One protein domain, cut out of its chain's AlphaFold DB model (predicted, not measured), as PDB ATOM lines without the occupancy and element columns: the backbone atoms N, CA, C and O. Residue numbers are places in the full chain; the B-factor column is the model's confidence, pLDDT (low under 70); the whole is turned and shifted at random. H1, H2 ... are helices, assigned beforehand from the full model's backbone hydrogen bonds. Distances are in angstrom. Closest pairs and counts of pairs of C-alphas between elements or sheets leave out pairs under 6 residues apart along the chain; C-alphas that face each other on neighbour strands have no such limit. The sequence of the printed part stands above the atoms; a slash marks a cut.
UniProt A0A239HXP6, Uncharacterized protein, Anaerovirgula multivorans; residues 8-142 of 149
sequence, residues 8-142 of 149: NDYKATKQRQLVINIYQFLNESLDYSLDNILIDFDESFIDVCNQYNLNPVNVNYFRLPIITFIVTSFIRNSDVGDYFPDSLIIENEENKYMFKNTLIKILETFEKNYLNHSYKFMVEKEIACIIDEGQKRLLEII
ATOM      1  N   ASN A   8     -12.199  -5.131 -34.239       72.00
ATOM      2  CA  ASN A   8     -12.456  -6.416 -34.893       72.00
ATOM      3  C   ASN A   8     -11.366  -7.443 -34.560       72.00
ATOM      4  O   ASN A   8     -11.681  -8.572 -34.185       72.00
ATOM      5  N   ASP A   9     -10.100  -7.026 -34.592       72.50
ATOM      6  CA  ASP A   9      -8.962  -7.884 -34.242       72.50
ATOM      7  C   ASP A   9      -8.992  -8.254 -32.752       72.50
ATOM      8  O   ASP A   9      -8.718  -9.395 -32.372       72.50
ATOM      9  N   TYR A  10      -9.413  -7.313 -31.899       76.00
ATOM     10  CA  TYR A  10      -9.637  -7.562 -30.474       76.00
ATOM     11  C   TYR A  10     -10.715  -8.623 -30.237       76.00
ATOM     12  O   TYR A  10     -10.486  -9.579 -29.492       76.00
ATOM     13  N   LYS A  11     -11.879  -8.485 -30.887       77.38
ATOM     14  CA  LYS A  11     -12.985  -9.449 -30.779       77.38
ATOM     15  C   LYS A  11     -12.554 -10.844 -31.227       77.38
ATOM     16  O   LYS A  11     -12.747 -11.795 -30.475       77.38
ATOM     17  N   ALA A  12     -11.909 -10.951 -32.389       77.75
ATOM     18  CA  ALA A  12     -11.423 -12.225 -32.914       77.75
ATOM     19  C   ALA A  12     -10.401 -12.882 -31.969       77.75
ATOM     20  O   ALA A  12     -10.474 -14.079 -31.694       77.75
ATOM     21  N   THR A  13      -9.481 -12.093 -31.411       83.50
ATOM     22  CA  THR A  13      -8.495 -12.583 -30.436       83.50
ATOM     23  C   THR A  13      -9.175 -13.114 -29.173       83.50
ATOM     24  O   THR A  13      -8.826 -14.189 -28.689       83.50
ATOM     25  N   LYS A  14     -10.179 -12.398 -28.653       83.50
ATOM     26  CA  LYS A  14     -10.918 -12.819 -27.455       83.50
ATOM     27  C   LYS A  14     -11.764 -14.065 -27.685       83.50
ATOM     28  O   LYS A  14     -11.788 -14.926 -26.813       83.50
ATOM     29  N   GLN A  15     -12.383 -14.200 -28.855       79.69
ATOM     30  CA  GLN A  15     -13.104 -15.418 -29.234       79.69
ATOM     31  C   GLN A  15     -12.171 -16.631 -29.295       79.69
ATOM     32  O   GLN A  15     -12.481 -17.664 -28.711       79.69
ATOM     33  N   ARG A  16     -10.991 -16.496 -29.915       84.31
ATOM     34  CA  ARG A  16      -9.985 -17.574 -29.937       84.31
ATOM     35  C   ARG A  16      -9.534 -17.964 -28.535       84.31
ATOM     36  O   ARG A  16      -9.434 -19.147 -28.236       84.31
ATOM     37  N   GLN A  17      -9.287 -16.974 -27.679       88.81
ATOM     38  CA  GLN A  17      -8.888 -17.220 -26.297       88.81
ATOM     39  C   GLN A  17      -9.984 -17.955 -25.515       88.81
ATOM     40  O   GLN A  17      -9.678 -18.890 -24.786       88.81
ATOM     41  N   LEU A  18     -11.253 -17.583 -25.707       87.00
ATOM     42  CA  LEU A  18     -12.386 -18.286 -25.105       87.00
ATOM     43  C   LEU A  18     -12.449 -19.752 -25.558       87.00
ATOM     44  O   LEU A  18     -12.531 -20.631 -24.711       87.00
ATOM     45  N   VAL A  19     -12.361 -20.015 -26.866       88.31
ATOM     46  CA  VAL A  19     -12.394 -21.381 -27.421       88.31
ATOM     47  C   VAL A  19     -11.252 -22.239 -26.867       88.31
ATOM     48  O   VAL A  19     -11.487 -23.368 -26.449       88.31
ATOM     49  N   ILE A  20     -10.032 -21.697 -26.799       91.00
ATOM     50  CA  ILE A  20      -8.880 -22.407 -26.223       91.00
ATOM     51  C   ILE A  20      -9.105 -22.706 -24.737       91.00
ATOM     52  O   ILE A  20      -8.828 -23.816 -24.295       91.00
ATOM     53  N   ASN A  21      -9.631 -21.747 -23.973       91.31
ATOM     54  CA  ASN A  21      -9.908 -21.953 -22.551       91.31
ATOM     55  C   ASN A  21     -10.987 -23.023 -22.330       91.31
ATOM     56  O   ASN A  21     -10.848 -23.837 -21.422       91.31
ATOM     57  N   ILE A  22     -12.040 -23.042 -23.159       89.00
ATOM     58  CA  ILE A  22     -13.067 -24.090 -23.106       89.00
ATOM     59  C   ILE A  22     -12.419 -25.440 -23.398       89.00
ATOM     60  O   ILE A  22     -12.573 -26.358 -22.605       89.00
ATOM     61  N   TYR A  23     -11.634 -25.552 -24.472       92.50
ATOM     62  CA  TYR A  23     -10.924 -26.790 -24.788       92.50
ATOM     63  C   TYR A  23     -10.065 -27.287 -23.620       92.50
ATOM     64  O   TYR A  23     -10.150 -28.456 -23.264       92.50
ATOM     65  N   GLN A  24      -9.273 -26.409 -22.999       93.00
ATOM     66  CA  GLN A  24      -8.424 -26.773 -21.860       93.00
ATOM     67  C   GLN A  24      -9.249 -27.286 -20.678       93.00
ATOM     68  O   GLN A  24      -8.946 -28.349 -20.149       93.00
ATOM     69  N   PHE A  25     -10.324 -26.580 -20.326       90.44
ATOM     70  CA  PHE A  25     -11.241 -26.998 -19.266       90.44
ATOM     71  C   PHE A  25     -11.866 -28.375 -19.546       90.44
ATOM     72  O   PHE A  25     -11.905 -29.234 -18.664       90.44
ATOM     73  N   LEU A  26     -12.328 -28.603 -20.778       88.69
ATOM     74  CA  LEU A  26     -12.902 -29.884 -21.190       88.69
ATOM     75  C   LEU A  26     -11.874 -31.008 -21.143       88.69
ATOM     76  O   LEU A  26     -12.164 -32.091 -20.650       88.69
ATOM     77  N   ASN A  27     -10.669 -30.743 -21.635       91.19
ATOM     78  CA  ASN A  27      -9.607 -31.730 -21.710       91.19
ATOM     79  C   ASN A  27      -9.120 -32.138 -20.313       91.19
ATOM     80  O   ASN A  27      -8.957 -33.324 -20.056       91.19
ATOM     81  N   GLU A  28      -8.979 -31.184 -19.389       90.06
ATOM     82  CA  GLU A  28      -8.703 -31.473 -17.973       90.06
ATOM     83  C   GLU A  28      -9.822 -32.304 -17.331       90.06
ATOM     84  O   GLU A  28      -9.545 -33.236 -16.582       90.06
ATOM     85  N   SER A  29     -11.082 -32.008 -17.659       86.94
ATOM     86  CA  SER A  29     -12.244 -32.740 -17.133       86.94
ATOM     87  C   SER A  29     -12.383 -34.160 -17.698       86.94
ATOM     88  O   SER A  29     -13.075 -34.986 -17.111       86.94
ATOM     89  N   LEU A  30     -11.748 -34.442 -18.838       87.06
ATOM     90  CA  LEU A  30     -11.776 -35.730 -19.535       87.06
ATOM     91  C   LEU A  30     -10.421 -36.455 -19.462       87.06
ATOM     92  O   LEU A  30     -10.073 -37.194 -20.386       87.06
ATOM     93  N   ASP A  31      -9.639 -36.217 -18.401       88.88
ATOM     94  CA  ASP A  31      -8.330 -36.845 -18.150       88.88
ATOM     95  C   ASP A  31      -7.371 -36.780 -19.357       88.88
ATOM     96  O   ASP A  31      -6.685 -37.742 -19.703       88.88
ATOM     97  N   TYR A  32      -7.329 -35.623 -20.020       90.44
ATOM     98  CA  TYR A  32      -6.497 -35.332 -21.191       90.44
ATOM     99  C   TYR A  32      -6.791 -36.190 -22.438       90.44
ATOM    100  O   TYR A  32      -5.978 -36.274 -23.359       90.44
ATOM    101  N   SER A  33      -7.965 -36.826 -22.513       89.00
ATOM    102  CA  SER A  33      -8.340 -37.663 -23.662       89.00
ATOM    103  C   SER A  33      -8.580 -36.883 -24.961       89.00
ATOM    104  O   SER A  33      -8.388 -37.454 -26.039       89.00
ATOM    105  N   LEU A  34      -8.928 -35.587 -24.901       91.50
ATOM    106  CA  LEU A  34      -9.077 -34.762 -26.109       91.50
ATOM    107  C   LEU A  34      -7.733 -34.514 -26.794       91.50
ATOM    108  O   LEU A  34      -7.693 -34.449 -28.023       91.50
ATOM    109  N   ASP A  35      -6.631 -34.446 -26.040       93.06
ATOM    110  CA  ASP A  35      -5.297 -34.316 -26.634       93.06
ATOM    111  C   ASP A  35      -4.925 -35.537 -27.478       93.06
ATOM    112  O   ASP A  35      -4.299 -35.370 -28.522       93.06
ATOM    113  N   ASN A  36      -5.360 -36.741 -27.089       92.31
ATOM    114  CA  ASN A  36      -5.144 -37.945 -27.897       92.31
ATOM    115  C   ASN A  36      -5.885 -37.851 -29.236       92.31
ATOM    116  O   ASN A  36      -5.296 -38.097 -30.282       92.31
ATOM    117  N   ILE A  37      -7.147 -37.411 -29.226       93.00
ATOM    118  CA  ILE A  37      -7.919 -37.201 -30.463       93.00
ATOM    119  C   ILE A  37      -7.261 -36.136 -31.343       93.00
ATOM    120  O   ILE A  37      -7.222 -36.252 -32.566       93.00
ATOM    121  N   LEU A  38      -6.746 -35.081 -30.723       93.56
ATOM    122  CA  LEU A  38      -6.094 -33.987 -31.419       93.56
ATOM    123  C   LEU A  38      -4.756 -34.422 -32.050       93.56
ATOM    124  O   LEU A  38      -4.447 -33.984 -33.155       93.56
ATOM    125  N   ILE A  39      -3.999 -35.303 -31.385       94.00
ATOM    126  CA  ILE A  39      -2.815 -35.969 -31.955       94.00
ATOM    127  C   ILE A  39      -3.221 -36.854 -33.137       94.00
ATOM    128  O   ILE A  39      -2.626 -36.736 -34.203       94.00
ATOM    129  N   ASP A  40      -4.270 -37.664 -32.986       94.62
ATOM    130  CA  ASP A  40      -4.749 -38.555 -34.047       94.62
ATOM    131  C   ASP A  40      -5.172 -37.773 -35.307       94.62
ATOM    132  O   ASP A  40      -4.912 -38.203 -36.434       94.62
ATOM    133  N   PHE A  41      -5.787 -36.595 -35.134       95.81
ATOM    134  CA  PHE A  41      -6.062 -35.672 -36.237       95.81
ATOM    135  C   PHE A  41      -4.776 -35.197 -36.919       95.81
ATOM    136  O   PHE A  41      -4.686 -35.257 -38.146       95.81
ATOM    137  N   ASP A  42      -3.804 -34.709 -36.144       94.00
ATOM    138  CA  ASP A  42      -2.545 -34.196 -36.688       94.00
ATOM    139  C   ASP A  42      -1.800 -35.286 -37.477       94.00
ATOM    140  O   ASP A  42      -1.389 -35.037 -38.611       94.00
ATOM    141  N   GLU A  43      -1.691 -36.500 -36.930       95.75
ATOM    142  CA  GLU A  43      -1.069 -37.650 -37.601       95.75
ATOM    143  C   GLU A  43      -1.797 -38.000 -38.905       95.75
ATOM    144  O   GLU A  43      -1.173 -38.056 -39.967       95.75
ATOM    145  N   SER A  44      -3.127 -38.113 -38.858       96.75
ATOM    146  CA  SER A  44      -3.932 -38.444 -40.037       96.75
ATOM    147  C   SER A  44      -3.785 -37.399 -41.147       96.75
ATOM    148  O   SER A  44      -3.650 -37.740 -42.322       96.75
ATOM    149  N   PHE A  45      -3.777 -36.105 -40.810       96.00
ATOM    150  CA  PHE A  45      -3.596 -35.052 -41.811       96.00
ATOM    151  C   PHE A  45      -2.167 -34.988 -42.356       96.00
ATOM    152  O   PHE A  45      -1.989 -34.708 -43.545       96.00
ATOM    153  N   ILE A  46      -1.153 -35.263 -41.529       96.06
ATOM    154  CA  ILE A  46       0.238 -35.380 -41.984       96.06
ATOM    155  C   ILE A  46       0.364 -36.520 -42.996       96.06
ATOM    156  O   ILE A  46       0.992 -36.329 -44.041       96.06
ATOM    157  N   ASP A  47      -0.271 -37.662 -42.738       96.69
ATOM    158  CA  ASP A  47      -0.260 -38.810 -43.644       96.69
ATOM    159  C   ASP A  47      -0.909 -38.485 -44.993       96.69
ATOM    160  O   ASP A  47      -0.302 -38.745 -46.036       96.69
ATOM    161  N   VAL A  48      -2.062 -37.805 -44.998       95.38
ATOM    162  CA  VAL A  48      -2.691 -37.295 -46.234       95.38
ATOM    163  C   VAL A  48      -1.741 -36.355 -46.977       95.38
ATOM    164  O   VAL A  48      -1.558 -36.477 -48.193       95.38
ATOM    165  N   CYS A  49      -1.107 -35.413 -46.271       93.62
ATOM    166  CA  CYS A  49      -0.158 -34.496 -46.894       93.62
ATOM    167  C   CYS A  49       1.015 -35.249 -47.535       93.62
ATOM    168  O   CYS A  49       1.344 -34.985 -48.691       93.62
ATOM    169  N   ASN A  50       1.594 -36.222 -46.833       94.38
ATOM    170  CA  ASN A  50       2.698 -37.034 -47.338       94.38
ATOM    171  C   ASN A  50       2.282 -37.873 -48.557       94.38
ATOM    172  O   ASN A  50       2.983 -37.877 -49.570       94.38
ATOM    173  N   GLN A  51       1.125 -38.539 -48.489       95.44
ATOM    174  CA  GLN A  51       0.597 -39.395 -49.554       95.44
ATOM    175  C   GLN A  51       0.369 -38.624 -50.860       95.44
ATOM    176  O   GLN A  51       0.628 -39.148 -51.946       95.44
ATOM    177  N   TYR A  52      -0.088 -37.375 -50.762       92.94
ATOM    178  CA  TYR A  52      -0.400 -36.538 -51.921       92.94
ATOM    179  C   TYR A  52       0.650 -35.469 -52.223       92.94
ATOM    180  O   TYR A  52       0.383 -34.586 -53.036       92.94
ATOM    181  N   ASN A  53       1.846 -35.564 -51.632       90.69
ATOM    182  CA  ASN A  53       2.957 -34.638 -51.867       90.69
ATOM    183  C   ASN A  53       2.585 -33.157 -51.611       90.69
ATOM    184  O   ASN A  53       2.988 -32.256 -52.350       90.69
ATOM    185  N   LEU A  54       1.799 -32.921 -50.560       91.62
ATOM    186  CA  LEU A  54       1.537 -31.606 -49.976       91.62
ATOM    187  C   LEU A  54       2.549 -31.350 -48.851       91.62
ATOM    188  O   LEU A  54       3.097 -32.284 -48.272       91.62
ATOM    189  N   ASN A  55       2.792 -30.090 -48.506       92.25
ATOM    190  CA  ASN A  55       3.697 -29.732 -47.422       92.25
ATOM    191  C   ASN A  55       3.061 -30.053 -46.053       92.25
ATOM    192  O   ASN A  55       2.127 -29.354 -45.641       92.25
ATOM    193  N   PRO A  56       3.590 -31.032 -45.292       92.69
ATOM    194  CA  PRO A  56       3.028 -31.414 -43.995       92.69
ATOM    195  C   PRO A  56       3.140 -30.296 -42.949       92.69
ATOM    196  O   PRO A  56       2.375 -30.267 -41.990       92.69
ATOM    197  N   VAL A  57       4.028 -29.309 -43.142       92.12
ATOM    198  CA  VAL A  57       4.131 -28.136 -42.255       92.12
ATOM    199  C   VAL A  57       2.818 -27.345 -42.209       92.12
ATOM    200  O   VAL A  57       2.550 -26.676 -41.209       92.12
ATOM    201  N   ASN A  58       1.977 -27.446 -43.242       88.75
ATOM    202  CA  ASN A  58       0.690 -26.757 -43.281       88.75
ATOM    203  C   ASN A  58      -0.316 -27.298 -42.253       88.75
ATOM    204  O   ASN A  58      -1.210 -26.554 -41.846       88.75
ATOM    205  N   VAL A  59      -0.141 -28.533 -41.772       90.31
ATOM    206  CA  VAL A  59      -0.987 -29.122 -40.718       90.31
ATOM    207  C   VAL A  59      -0.888 -28.327 -39.412       90.31
ATOM    208  O   VAL A  59      -1.870 -28.210 -38.687       90.31
ATOM    209  N   ASN A  60       0.225 -27.628 -39.161       90.12
ATOM    210  CA  ASN A  60       0.346 -26.732 -38.003       90.12
ATOM    211  C   ASN A  60      -0.731 -25.631 -37.974       90.12
ATOM    212  O   ASN A  60      -1.074 -25.123 -36.906       90.12
ATOM    213  N   TYR A  61      -1.284 -25.256 -39.133       91.88
ATOM    214  CA  TYR A  61      -2.370 -24.279 -39.219       91.88
ATOM    215  C   TYR A  61      -3.753 -24.887 -38.940       91.88
ATOM    216  O   TYR A  61      -4.714 -24.138 -38.755       91.88
ATOM    217  N   PHE A  62      -3.876 -26.217 -38.880       92.81
ATOM    218  CA  PHE A  62      -5.139 -26.917 -38.629       92.81
ATOM    219  C   PHE A  62      -5.495 -26.965 -37.145       92.81
ATOM    220  O   PHE A  62      -6.670 -27.085 -36.811       92.81
ATOM    221  N   ARG A  63      -4.515 -26.793 -36.250       90.69
ATOM    222  CA  ARG A  63      -4.688 -26.950 -34.799       90.69
ATOM    223  C   ARG A  63      -5.856 -26.141 -34.231       90.69
ATOM    224  O   ARG A  63      -6.704 -26.679 -33.531       90.69
ATOM    225  N   LEU A  64      -5.924 -24.845 -34.542       91.44
ATOM    226  CA  LEU A  64      -7.004 -23.982 -34.055       91.44
ATOM    227  C   LEU A  64      -8.378 -24.364 -34.653       91.44
ATOM    228  O   LEU A  64      -9.337 -24.447 -33.885       91.44
ATOM    229  N   PRO A  65      -8.504 -24.615 -35.971       93.88
ATOM    230  CA  PRO A  65      -9.703 -25.218 -36.549       93.88
ATOM    231  C   PRO A  65     -10.144 -26.525 -35.876       93.88
ATOM    232  O   PRO A  65     -11.321 -26.635 -35.549       93.88
ATOM    233  N   ILE A  66      -9.228 -27.468 -35.611       94.69
ATOM    234  CA  ILE A  66      -9.559 -28.744 -34.950       94.69
ATOM    235  C   ILE A  66     -10.081 -28.485 -33.533       94.69
ATOM    236  O   ILE A  66     -11.143 -28.977 -33.166       94.69
ATOM    237  N   ILE A  67      -9.390 -27.649 -32.751       93.94
ATOM    238  CA  ILE A  67      -9.838 -27.261 -31.403       93.94
ATOM    239  C   ILE A  67     -11.234 -26.624 -31.455       93.94
ATOM    240  O   ILE A  67     -12.092 -26.935 -30.633       93.94
ATOM    241  N   THR A  68     -11.475 -25.745 -32.431       92.62
ATOM    242  CA  THR A  68     -12.783 -25.097 -32.601       92.62
ATOM    243  C   THR A  68     -13.862 -26.130 -32.909       92.62
ATOM    244  O   THR A  68     -14.902 -26.103 -32.263       92.62
ATOM    245  N   PHE A  69     -13.590 -27.062 -33.827       93.94
ATOM    246  CA  PHE A  69     -14.484 -28.162 -34.185       93.94
ATOM    247  C   PHE A  69     -14.838 -29.042 -32.976       93.94
ATOM    248  O   PHE A  69     -16.012 -29.340 -32.763       93.94
ATOM    249  N   ILE A  70     -13.841 -29.405 -32.163       92.62
ATOM    250  CA  ILE A  70     -14.025 -30.174 -30.925       92.62
ATOM    251  C   ILE A  70     -14.962 -29.436 -29.969       92.62
ATOM    252  O   ILE A  70     -15.937 -30.010 -29.488       92.62
ATOM    253  N   VAL A  71     -14.686 -28.155 -29.710       91.62
ATOM    254  CA  VAL A  71     -15.457 -27.344 -28.759       91.62
ATOM    255  C   VAL A  71     -16.900 -27.153 -29.225       91.62
ATOM    256  O   VAL A  71     -17.816 -27.308 -28.422       91.62
ATOM    257  N   THR A  72     -17.132 -26.851 -30.503       91.00
ATOM    258  CA  THR A  72     -18.494 -26.673 -31.032       91.00
ATOM    259  C   THR A  72     -19.274 -27.984 -31.040       91.00
ATOM    260  O   THR A  72     -20.448 -27.988 -30.666       91.00
ATOM    261  N   SER A  73     -18.630 -29.111 -31.371       90.75
ATOM    262  CA  SER A  73     -19.262 -30.425 -31.237       90.75
ATOM    263  C   SER A  73     -19.577 -30.747 -29.782       90.75
ATOM    264  O   SER A  73     -20.672 -31.212 -29.499       90.75
ATOM    265  N   PHE A  74     -18.692 -30.445 -28.837       88.00
ATOM    266  CA  PHE A  74     -19.000 -30.631 -27.423       88.00
ATOM    267  C   PHE A  74     -20.221 -29.811 -26.991       88.00
ATOM    268  O   PHE A  74     -21.178 -30.376 -26.468       88.00
ATOM    269  N   ILE A  75     -20.221 -28.500 -27.264       87.62
ATOM    270  CA  ILE A  75     -21.317 -27.591 -26.894       87.62
ATOM    271  C   ILE A  75     -22.645 -28.122 -27.437       87.62
ATOM    272  O   ILE A  75     -23.610 -28.239 -26.683       87.62
ATOM    273  N   ARG A  76     -22.682 -28.509 -28.719       88.56
ATOM    274  CA  ARG A  76     -23.897 -29.015 -29.367       88.56
ATOM    275  C   ARG A  76     -24.437 -30.297 -28.731       88.56
ATOM    276  O   ARG A  76     -25.653 -30.479 -28.721       88.56
ATOM    277  N   ASN A  77     -23.563 -31.179 -28.251       84.38
ATOM    278  CA  ASN A  77     -23.942 -32.469 -27.665       84.38
ATOM    279  C   ASN A  77     -23.998 -32.420 -26.125       84.38
ATOM    280  O   ASN A  77     -23.995 -33.466 -25.485       84.38
ATOM    281  N   SER A  78     -24.042 -31.225 -25.530       78.62
ATOM    282  CA  SER A  78     -24.082 -31.024 -24.079       78.62
ATOM    283  C   SER A  78     -25.331 -30.258 -23.647       78.62
ATOM    284  O   SER A  78     -25.837 -29.415 -24.389       78.62
ATOM    285  N   ASP A  79     -25.761 -30.464 -22.400       77.75
ATOM    286  CA  ASP A  79     -26.876 -29.720 -21.788       77.75
ATOM    287  C   ASP A  79     -26.577 -28.225 -21.622       77.75
ATOM    288  O   ASP A  79     -27.473 -27.417 -21.382       77.75
ATOM    289  N   VAL A  80     -25.304 -27.834 -21.751       76.25
ATOM    290  CA  VAL A  80     -24.898 -26.434 -21.640       76.25
ATOM    291  C   VAL A  80     -25.070 -25.657 -22.941       76.25
ATOM    292  O   VAL A  80     -24.832 -24.450 -22.938       76.25
ATOM    293  N   GLY A  81     -25.487 -26.322 -24.027       79.00
ATOM    294  CA  GLY A  81     -25.728 -25.710 -25.333       79.00
ATOM    295  C   GLY A  81     -26.523 -24.413 -25.220       79.00
ATOM    296  O   GLY A  81     -26.035 -23.377 -25.657       79.00
ATOM    297  N   ASP A  82     -27.649 -24.435 -24.505       81.31
ATOM    298  CA  ASP A  82     -28.571 -23.298 -24.345       81.31
ATOM    299  C   ASP A  82     -27.955 -22.053 -23.671       81.31
ATOM    300  O   ASP A  82     -28.513 -20.956 -23.749       81.31
ATOM    301  N   TYR A  83     -26.802 -22.188 -23.004       83.62
ATOM    302  CA  TYR A  83     -26.079 -21.065 -22.393       83.62
ATOM    303  C   TYR A  83     -25.094 -20.387 -23.356       83.62
ATOM    304  O   TYR A  83     -24.535 -19.334 -23.026       83.62
ATOM    305  N   PHE A  84     -24.861 -20.969 -24.533       79.94
ATOM    306  CA  PHE A  84     -24.025 -20.388 -25.575       79.94
ATOM    307  C   PHE A  84     -24.869 -19.619 -26.604       79.94
ATOM    308  O   PHE A  84     -26.049 -19.891 -26.789       79.94
ATOM    309  N   PRO A  85     -24.286 -18.629 -27.301       80.69
ATOM    310  CA  PRO A  85     -24.931 -18.018 -28.456       80.69
ATOM    311  C   PRO A  85     -25.245 -19.060 -29.537       80.69
ATOM    312  O   PRO A  85     -24.367 -19.858 -29.864       80.69
ATOM    313  N   ASP A  86     -26.411 -18.956 -30.182       78.38
ATOM    314  CA  ASP A  86     -26.846 -19.848 -31.276       78.38
ATOM    315  C   ASP A  86     -25.782 -20.028 -32.372       78.38
ATOM    316  O   ASP A  86     -25.627 -21.096 -32.947       78.38
ATOM    317  N   SER A  87     -24.978 -18.992 -32.631       75.00
ATOM    318  CA  SER A  87     -23.895 -19.034 -33.624       75.00
ATOM    319  C   SER A  87     -22.742 -19.991 -33.276       75.00
ATOM    320  O   SER A  87     -21.908 -20.266 -34.133       75.00
ATOM    321  N   LEU A  88     -22.625 -20.408 -32.012       75.75
ATOM    322  CA  LEU A  88     -21.633 -21.378 -31.533       75.75
ATOM    323  C   LEU A  88     -22.239 -22.778 -31.348       75.75
ATOM    324  O   LEU A  88     -21.488 -23.751 -31.283       75.75
ATOM    325  N   ILE A  89     -23.569 -22.880 -31.297       83.25
ATOM    326  CA  ILE A  89     -24.310 -24.139 -31.223       83.25
ATOM    327  C   ILE A  89     -24.618 -24.580 -32.655       83.25
ATOM    328  O   ILE A  89     -25.697 -24.353 -33.192       83.25
ATOM    329  N   ILE A  90     -23.624 -25.173 -33.303       84.75
ATOM    330  CA  ILE A  90     -23.733 -25.589 -34.700       84.75
ATOM    331  C   ILE A  90     -24.114 -27.068 -34.740       84.75
ATOM    332  O   ILE A  90     -23.533 -27.878 -34.015       84.75
ATOM    333  N   GLU A  91     -25.071 -27.435 -35.593       88.06
ATOM    334  CA  GLU A  91     -25.418 -28.840 -35.819       88.06
ATOM    335  C   GLU A  91     -24.193 -29.648 -36.256       88.06
ATOM    336  O   GLU A  91     -23.363 -29.164 -37.022       88.06
ATOM    337  N   ASN A  92     -24.078 -30.902 -35.812       85.88
ATOM    338  CA  ASN A  92     -22.872 -31.712 -36.033       85.88
ATOM    339  C   ASN A  92     -22.489 -31.836 -37.520       85.88
ATOM    340  O   ASN A  92     -21.306 -31.763 -37.854       85.88
ATOM    341  N   GLU A  93     -23.468 -31.984 -38.415       90.12
ATOM    342  CA  GLU A  93     -23.232 -32.040 -39.864       90.12
ATOM    343  C   GLU A  93     -22.768 -30.694 -40.437       90.12
ATOM    344  O   GLU A  93     -21.850 -30.641 -41.258       90.12
ATOM    345  N   GLU A  94     -23.351 -29.591 -39.972       91.50
ATOM    346  CA  GLU A  94     -22.935 -28.250 -40.381       91.50
ATOM    347  C   GLU A  94     -21.531 -27.928 -39.853       91.50
ATOM    348  O   GLU A  94     -20.690 -27.425 -40.602       91.50
ATOM    349  N   ASN A  95     -21.233 -28.309 -38.609       90.88
ATOM    350  CA  ASN A  95     -19.922 -28.161 -37.990       90.88
ATOM    351  C   ASN A  95     -18.848 -28.925 -38.782       90.88
ATOM    352  O   ASN A  95     -17.812 -28.354 -39.126       90.88
ATOM    353  N   LYS A  96     -19.117 -30.186 -39.158       94.62
ATOM    354  CA  LYS A  96     -18.228 -30.976 -40.028       94.62
ATOM    355  C   LYS A  96     -17.985 -30.297 -41.369       94.62
ATOM    356  O   LYS A  96     -16.841 -30.192 -41.814       94.62
ATOM    357  N   TYR A  97     -19.051 -29.827 -42.014       95.00
ATOM    358  CA  TYR A  97     -18.956 -29.156 -43.306       95.00
ATOM    359  C   TYR A  97     -18.119 -27.869 -43.223       95.00
ATOM    360  O   TYR A  97     -17.217 -27.656 -44.039       95.00
ATOM    361  N   MET A  98     -18.364 -27.033 -42.211       93.50
ATOM    362  CA  MET A  98     -17.585 -25.817 -41.960       93.50
ATOM    363  C   MET A  98     -16.118 -26.124 -41.661       93.50
ATOM    364  O   MET A  98     -15.223 -25.457 -42.194       93.50
ATOM    365  N   PHE A  99     -15.862 -27.143 -40.843       95.69
ATOM    366  CA  PHE A  99     -14.514 -27.556 -40.489       95.69
ATOM    367  C   PHE A  99     -13.747 -28.049 -41.720       95.69
ATOM    368  O   PHE A  99     -12.682 -27.509 -42.028       95.69
ATOM    369  N   LYS A 100     -14.338 -28.954 -42.509       96.75
ATOM    370  CA  LYS A 100     -13.779 -29.416 -43.788       96.75
ATOM    371  C   LYS A 100     -13.412 -28.247 -44.702       96.75
ATOM    372  O   LYS A 100     -12.287 -28.175 -45.192       96.75
ATOM    373  N   ASN A 101     -14.339 -27.315 -44.915       96.25
ATOM    374  CA  ASN A 101     -14.101 -26.163 -45.786       96.25
ATOM    375  C   ASN A 101     -12.991 -25.253 -45.260       96.25
ATOM    376  O   ASN A 101     -12.222 -24.705 -46.048       96.25
ATOM    377  N   THR A 102     -12.876 -25.119 -43.940       95.31
ATOM    378  CA  THR A 102     -11.792 -24.361 -43.308       95.31
ATOM    379  C   THR A 102     -10.440 -25.012 -43.589       95.31
ATOM    380  O   THR A 102      -9.517 -24.317 -44.015       95.31
ATOM    381  N   LEU A 103     -10.324 -26.335 -43.441       95.69
ATOM    382  CA  LEU A 103      -9.092 -27.070 -43.755       95.69
ATOM    383  C   LEU A 103      -8.714 -26.945 -45.236       95.69
ATOM    384  O   LEU A 103      -7.572 -26.619 -45.564       95.69
ATOM    385  N   ILE A 104      -9.690 -27.107 -46.133       94.81
ATOM    386  CA  ILE A 104      -9.500 -26.915 -47.577       94.81
ATOM    387  C   ILE A 104      -9.016 -25.493 -47.869       94.81
ATOM    388  O   ILE A 104      -8.066 -25.313 -48.626       94.81
ATOM    389  N   LYS A 105      -9.613 -24.474 -47.240       95.06
ATOM    390  CA  LYS A 105      -9.213 -23.075 -47.430       95.06
ATOM    391  C   LYS A 105      -7.780 -22.814 -46.974       95.06
ATOM    392  O   LYS A 105      -7.071 -22.035 -47.615       95.06
ATOM    393  N   ILE A 106      -7.349 -23.447 -45.886       93.50
ATOM    394  CA  ILE A 106      -5.963 -23.367 -45.414       93.50
ATOM    395  C   ILE A 106      -5.029 -23.975 -46.464       93.50
ATOM    396  O   ILE A 106      -4.072 -23.311 -46.862       93.50
ATOM    397  N   LEU A 107      -5.345 -25.164 -46.988       93.38
ATOM    398  CA  LEU A 107      -4.570 -25.770 -48.074       93.38
ATOM    399  C   LEU A 107      -4.523 -24.853 -49.301       93.38
ATOM    400  O   LEU A 107      -3.441 -24.517 -49.758       93.38
ATOM    401  N   GLU A 108      -5.657 -24.331 -49.772       93.06
ATOM    402  CA  GLU A 108      -5.704 -23.365 -50.883       93.06
ATOM    403  C   GLU A 108      -4.838 -22.117 -50.661       93.06
ATOM    404  O   GLU A 108      -4.370 -21.513 -51.625       93.06
ATOM    405  N   THR A 109      -4.658 -21.703 -49.407       92.88
ATOM    406  CA  THR A 109      -3.911 -20.491 -49.054       92.88
ATOM    407  C   THR A 109      -2.405 -20.740 -49.020       92.88
ATOM    408  O   THR A 109      -1.637 -19.894 -49.480       92.88
ATOM    409  N   PHE A 110      -1.972 -21.878 -48.472       91.38
ATOM    410  CA  PHE A 110      -0.551 -22.160 -48.240       91.38
ATOM    411  C   PHE A 110       0.082 -23.070 -49.304       91.38
ATOM    412  O   PHE A 110       1.294 -23.007 -49.517       91.38
ATOM    413  N   GLU A 111      -0.715 -23.849 -50.037       89.06
ATOM    414  CA  GLU A 111      -0.261 -24.680 -51.153       89.06
ATOM    415  C   GLU A 111      -0.489 -23.991 -52.498       89.06
ATOM    416  O   GLU A 111      -1.603 -23.938 -53.025       89.06
ATOM    417  N   LYS A 112       0.604 -23.520 -53.112       83.56
ATOM    418  CA  LYS A 112       0.578 -22.708 -54.346       83.56
ATOM    419  C   LYS A 112      -0.211 -23.330 -55.504       83.56
ATOM    420  O   LYS A 112      -0.729 -22.592 -56.334       83.56
ATOM    421  N   ASN A 113      -0.295 -24.660 -55.568       82.25
ATOM    422  CA  ASN A 113      -0.929 -25.389 -56.669       82.25
ATOM    423  C   ASN A 113      -2.105 -26.273 -56.235       82.25
ATOM    424  O   ASN A 113      -2.569 -27.079 -57.040       82.25
ATOM    425  N   TYR A 114      -2.618 -26.128 -55.008       88.69
ATOM    426  CA  TYR A 114      -3.666 -27.022 -54.504       88.69
ATOM    427  C   TYR A 114      -4.933 -27.018 -55.370       88.69
ATOM    428  O   TYR A 114      -5.496 -28.072 -55.660       88.69
ATOM    429  N   LEU A 115      -5.339 -25.849 -55.878       86.50
ATOM    430  CA  LEU A 115      -6.522 -25.717 -56.739       86.50
ATOM    431  C   LEU A 115      -6.443 -26.547 -58.028       86.50
ATOM    432  O   LEU A 115      -7.471 -27.034 -58.492       86.50
ATOM    433  N   ASN A 116      -5.238 -26.722 -58.573       87.50
ATOM    434  CA  ASN A 116      -4.981 -27.469 -59.806       87.50
ATOM    435  C   ASN A 116      -4.358 -28.846 -59.524       87.50
ATOM    436  O   ASN A 116      -3.852 -29.495 -60.440       87.50
ATOM    437  N   HIS A 117      -4.346 -29.280 -58.262       87.12
ATOM    438  CA  HIS A 117      -3.715 -30.527 -57.865       87.12
ATOM    439  C   HIS A 117      -4.499 -31.718 -58.421       87.12
ATOM    440  O   HIS A 117      -5.711 -31.822 -58.220       87.12
ATOM    441  N   SER A 118      -3.811 -32.653 -59.080       88.88
ATOM    442  CA  SER A 118      -4.431 -33.830 -59.713       88.88
ATOM    443  C   SER A 118      -5.229 -34.692 -58.734       88.88
ATOM    444  O   SER A 118      -6.174 -35.367 -59.130       88.88
ATOM    445  N   TYR A 119      -4.866 -34.642 -57.450       89.94
ATOM    446  CA  TYR A 119      -5.496 -35.414 -56.384       89.94
ATOM    447  C   TYR A 119      -6.438 -34.598 -55.491       89.94
ATOM    448  O   TYR A 119      -6.868 -35.117 -54.468       89.94
ATOM    449  N   LYS A 120      -6.793 -33.353 -55.854       92.56
ATOM    450  CA  LYS A 120      -7.645 -32.473 -55.025       92.56
ATOM    451  C   LYS A 120      -8.896 -33.191 -54.502       92.56
ATOM    452  O   LYS A 120      -9.151 -33.195 -53.305       92.56
ATOM    453  N   PHE A 121      -9.636 -33.857 -55.388       93.69
ATOM    454  CA  PHE A 121     -10.849 -34.585 -55.010       93.69
ATOM    455  C   PHE A 121     -10.584 -35.722 -54.009       93.69
ATOM    456  O   PHE A 121     -11.391 -35.949 -53.111       93.69
ATOM    457  N   MET A 122      -9.455 -36.427 -54.144       95.56
ATOM    458  CA  MET A 122      -9.090 -37.509 -53.224       95.56
ATOM    459  C   MET A 122      -8.693 -36.960 -51.854       95.56
ATOM    460  O   MET A 122      -9.186 -37.459 -50.848       95.56
ATOM    461  N   VAL A 123      -7.910 -35.877 -51.818       94.56
ATOM    462  CA  VAL A 123      -7.547 -35.178 -50.574       94.56
ATOM    463  C   VAL A 123      -8.800 -34.712 -49.830       94.56
ATOM    464  O   VAL A 123      -8.957 -34.987 -48.645       94.56
ATOM    465  N   GLU A 124      -9.744 -34.065 -50.515       96.38
ATOM    466  CA  GLU A 124     -10.988 -33.593 -49.888       96.38
ATOM    467  C   GLU A 124     -11.886 -34.727 -49.375       96.38
ATOM    468  O   GLU A 124     -12.681 -34.516 -48.449       96.38
ATOM    469  N   LYS A 125     -11.803 -35.910 -49.993       96.62
ATOM    470  CA  LYS A 125     -12.509 -37.108 -49.541       96.62
ATOM    471  C   LYS A 125     -11.848 -37.693 -48.294       96.62
ATOM    472  O   LYS A 125     -12.558 -37.978 -47.340       96.62
ATOM    473  N   GLU A 126     -10.525 -37.824 -48.282       96.88
ATOM    474  CA  GLU A 126      -9.792 -38.322 -47.111       96.88
ATOM    475  C   GLU A 126      -9.927 -37.381 -45.914       96.88
ATOM    476  O   GLU A 126     -10.217 -37.845 -44.816       96.88
ATOM    477  N   ILE A 127      -9.869 -36.061 -46.129       96.31
ATOM    478  CA  ILE A 127     -10.176 -35.076 -45.083       96.31
ATOM    479  C   ILE A 127     -11.576 -35.311 -44.505       96.31
ATOM    480  O   ILE A 127     -11.744 -35.267 -43.291       96.31
ATOM    481  N   ALA A 128     -12.586 -35.571 -45.344       96.75
ATOM    482  CA  ALA A 128     -13.937 -35.846 -44.854       96.75
ATOM    483  C   ALA A 128     -13.990 -37.126 -44.004       96.75
ATOM    484  O   ALA A 128     -14.591 -37.110 -42.937       96.75
ATOM    485  N   CYS A 129     -13.311 -38.195 -44.436       97.12
ATOM    486  CA  CYS A 129     -13.221 -39.438 -43.671       97.12
ATOM    487  C   CYS A 129     -12.548 -39.226 -42.307       97.12
ATOM    488  O   CYS A 129     -13.094 -39.662 -41.299       97.12
ATOM    489  N   ILE A 130     -11.429 -38.495 -42.259       97.25
ATOM    490  CA  ILE A 130     -10.732 -38.161 -41.007       97.25
ATOM    491  C   ILE A 130     -11.653 -37.374 -40.067       97.25
ATOM    492  O   ILE A 130     -11.691 -37.634 -38.867       97.25
ATOM    493  N   ILE A 131     -12.423 -36.421 -40.602       96.81
ATOM    494  CA  ILE A 131     -13.387 -35.641 -39.818       96.81
ATOM    495  C   ILE A 131     -14.494 -36.535 -39.249       96.81
ATOM    496  O   ILE A 131     -14.818 -36.401 -38.071       96.81
ATOM    497  N   ASP A 132     -15.063 -37.434 -40.051       94.94
ATOM    498  CA  ASP A 132     -16.113 -38.353 -39.597       94.94
ATOM    499  C   ASP A 132     -15.593 -39.313 -38.513       94.94
ATOM    500  O   ASP A 132     -16.250 -39.516 -37.489       94.94
ATOM    501  N   GLU A 133     -14.393 -39.869 -38.696       94.50
ATOM    502  CA  GLU A 133     -13.756 -40.755 -37.717       94.50
ATOM    503  C   GLU A 133     -13.409 -40.018 -36.421       94.50
ATOM    504  O   GLU A 133     -13.736 -40.489 -35.329       94.50
ATOM    505  N   GLY A 134     -12.807 -38.833 -36.528       93.44
ATOM    506  CA  GLY A 134     -12.491 -37.999 -35.375       93.44
ATOM    507  C   GLY A 134     -13.745 -37.549 -34.626       93.44
ATOM    508  O   GLY A 134     -13.771 -37.602 -33.398       93.44
ATOM    509  N   GLN A 135     -14.826 -37.196 -35.335       91.94
ATOM    510  CA  GLN A 135     -16.111 -36.884 -34.703       91.94
ATOM    511  C   GLN A 135     -16.672 -38.078 -33.943       91.94
ATOM    512  O   GLN A 135     -17.129 -37.922 -32.813       91.94
ATOM    513  N   LYS A 136     -16.640 -39.271 -34.538       90.81
ATOM    514  CA  LYS A 136     -17.123 -40.480 -33.874       90.81
ATOM    515  C   LYS A 136     -16.377 -40.721 -32.559       90.81
ATOM    516  O   LYS A 136     -17.016 -40.947 -31.540       90.81
ATOM    517  N   ARG A 137     -15.049 -40.594 -32.569       90.50
ATOM    518  CA  ARG A 137     -14.213 -40.760 -31.367       90.50
ATOM    519  C   ARG A 137     -14.471 -39.669 -30.328       90.50
ATOM    520  O   ARG A 137     -14.478 -39.966 -29.141       90.50
ATOM    521  N   LEU A 138     -14.746 -38.433 -30.758       90.19
ATOM    522  CA  LEU A 138     -15.187 -37.364 -29.853       90.19
ATOM    523  C   LEU A 138     -16.499 -37.731 -29.162       90.19
ATOM    524  O   LEU A 138     -16.596 -37.629 -27.946       90.19
ATOM    525  N   LEU A 139     -17.493 -38.190 -29.918       86.69
ATOM    526  CA  LEU A 139     -18.794 -38.568 -29.364       86.69
ATOM    527  C   LEU A 139     -18.710 -39.780 -28.420       86.69
ATOM    528  O   LEU A 139     -19.528 -39.887 -27.518       86.69
ATOM    529  N   GLU A 140     -17.719 -40.659 -28.585       87.12
ATOM    530  CA  GLU A 140     -17.477 -41.791 -27.674       87.12
ATOM    531  C   GLU A 140     -16.957 -41.360 -26.292       87.12
ATOM    532  O   GLU A 140     -17.156 -42.086 -25.318       87.12
ATOM    533  N   ILE A 141     -16.296 -40.201 -26.191       84.62
ATOM    534  CA  ILE A 141     -15.734 -39.694 -24.927       84.62
ATOM    535  C   ILE A 141     -16.544 -38.551 -24.312       84.62
ATOM    536  O   ILE A 141     -16.341 -38.226 -23.143       84.62
ATOM    537  N   ILE A 142     -17.442 -37.925 -25.079       76.44
ATOM    538  CA  ILE A 142     -18.369 -36.922 -24.554       76.44
ATOM    539  C   ILE A 142     -19.398 -37.663 -23.689       76.44
ATOM    540  O   ILE A 142     -20.135 -38.500 -24.210       76.44
TER     541      ILE A 142
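Overview. This is residues 8 to 142 of the 149 residues of an uncharacterized protein of Anaerovirgula multivorans (UniProt A0A239HXP6). Two helix pairs, H2 with H6 and H4 with H5, pack crosswise, and residues 8 to 15 of H1 stick out. Six named helices, H1 to H6 in order, and no named strand lie in 135 printed residues. It is all helix and compact, radius of gyration of the C-alphas 15.2 A, spans 45 by 36 by 23 A.

Arrangement. Start at H1, residues 8 to 29: its residues 19 to 23 alone touch H4, residues 63 to 76, closest at C-alphas Tyr 23 and Val 71, 6.1 A. H4 forms a hairpin with H5, residues 92 to 110. H2, residues 33 to 51, touches H6, residues 120 to 141, at a shallow tilt of 14 degrees. H3, residues 56 to 61, has 0 of 2 O i to N i+4 pairs within hydrogen-bond range and 3 of 3 O i to N i+3; the other helices have every i+4 pair.

Along the chain. Find C-alpha 8 at (-12.456, -6.416, -34.893), where H1 begins, and C-alpha 141 at (-15.734, -39.694, -24.927), where H6 ends.

Size, cuts and confidence. The printed part has no cut, the H4 to H5 link is long, and no printed residue is under 70 in pLDDT.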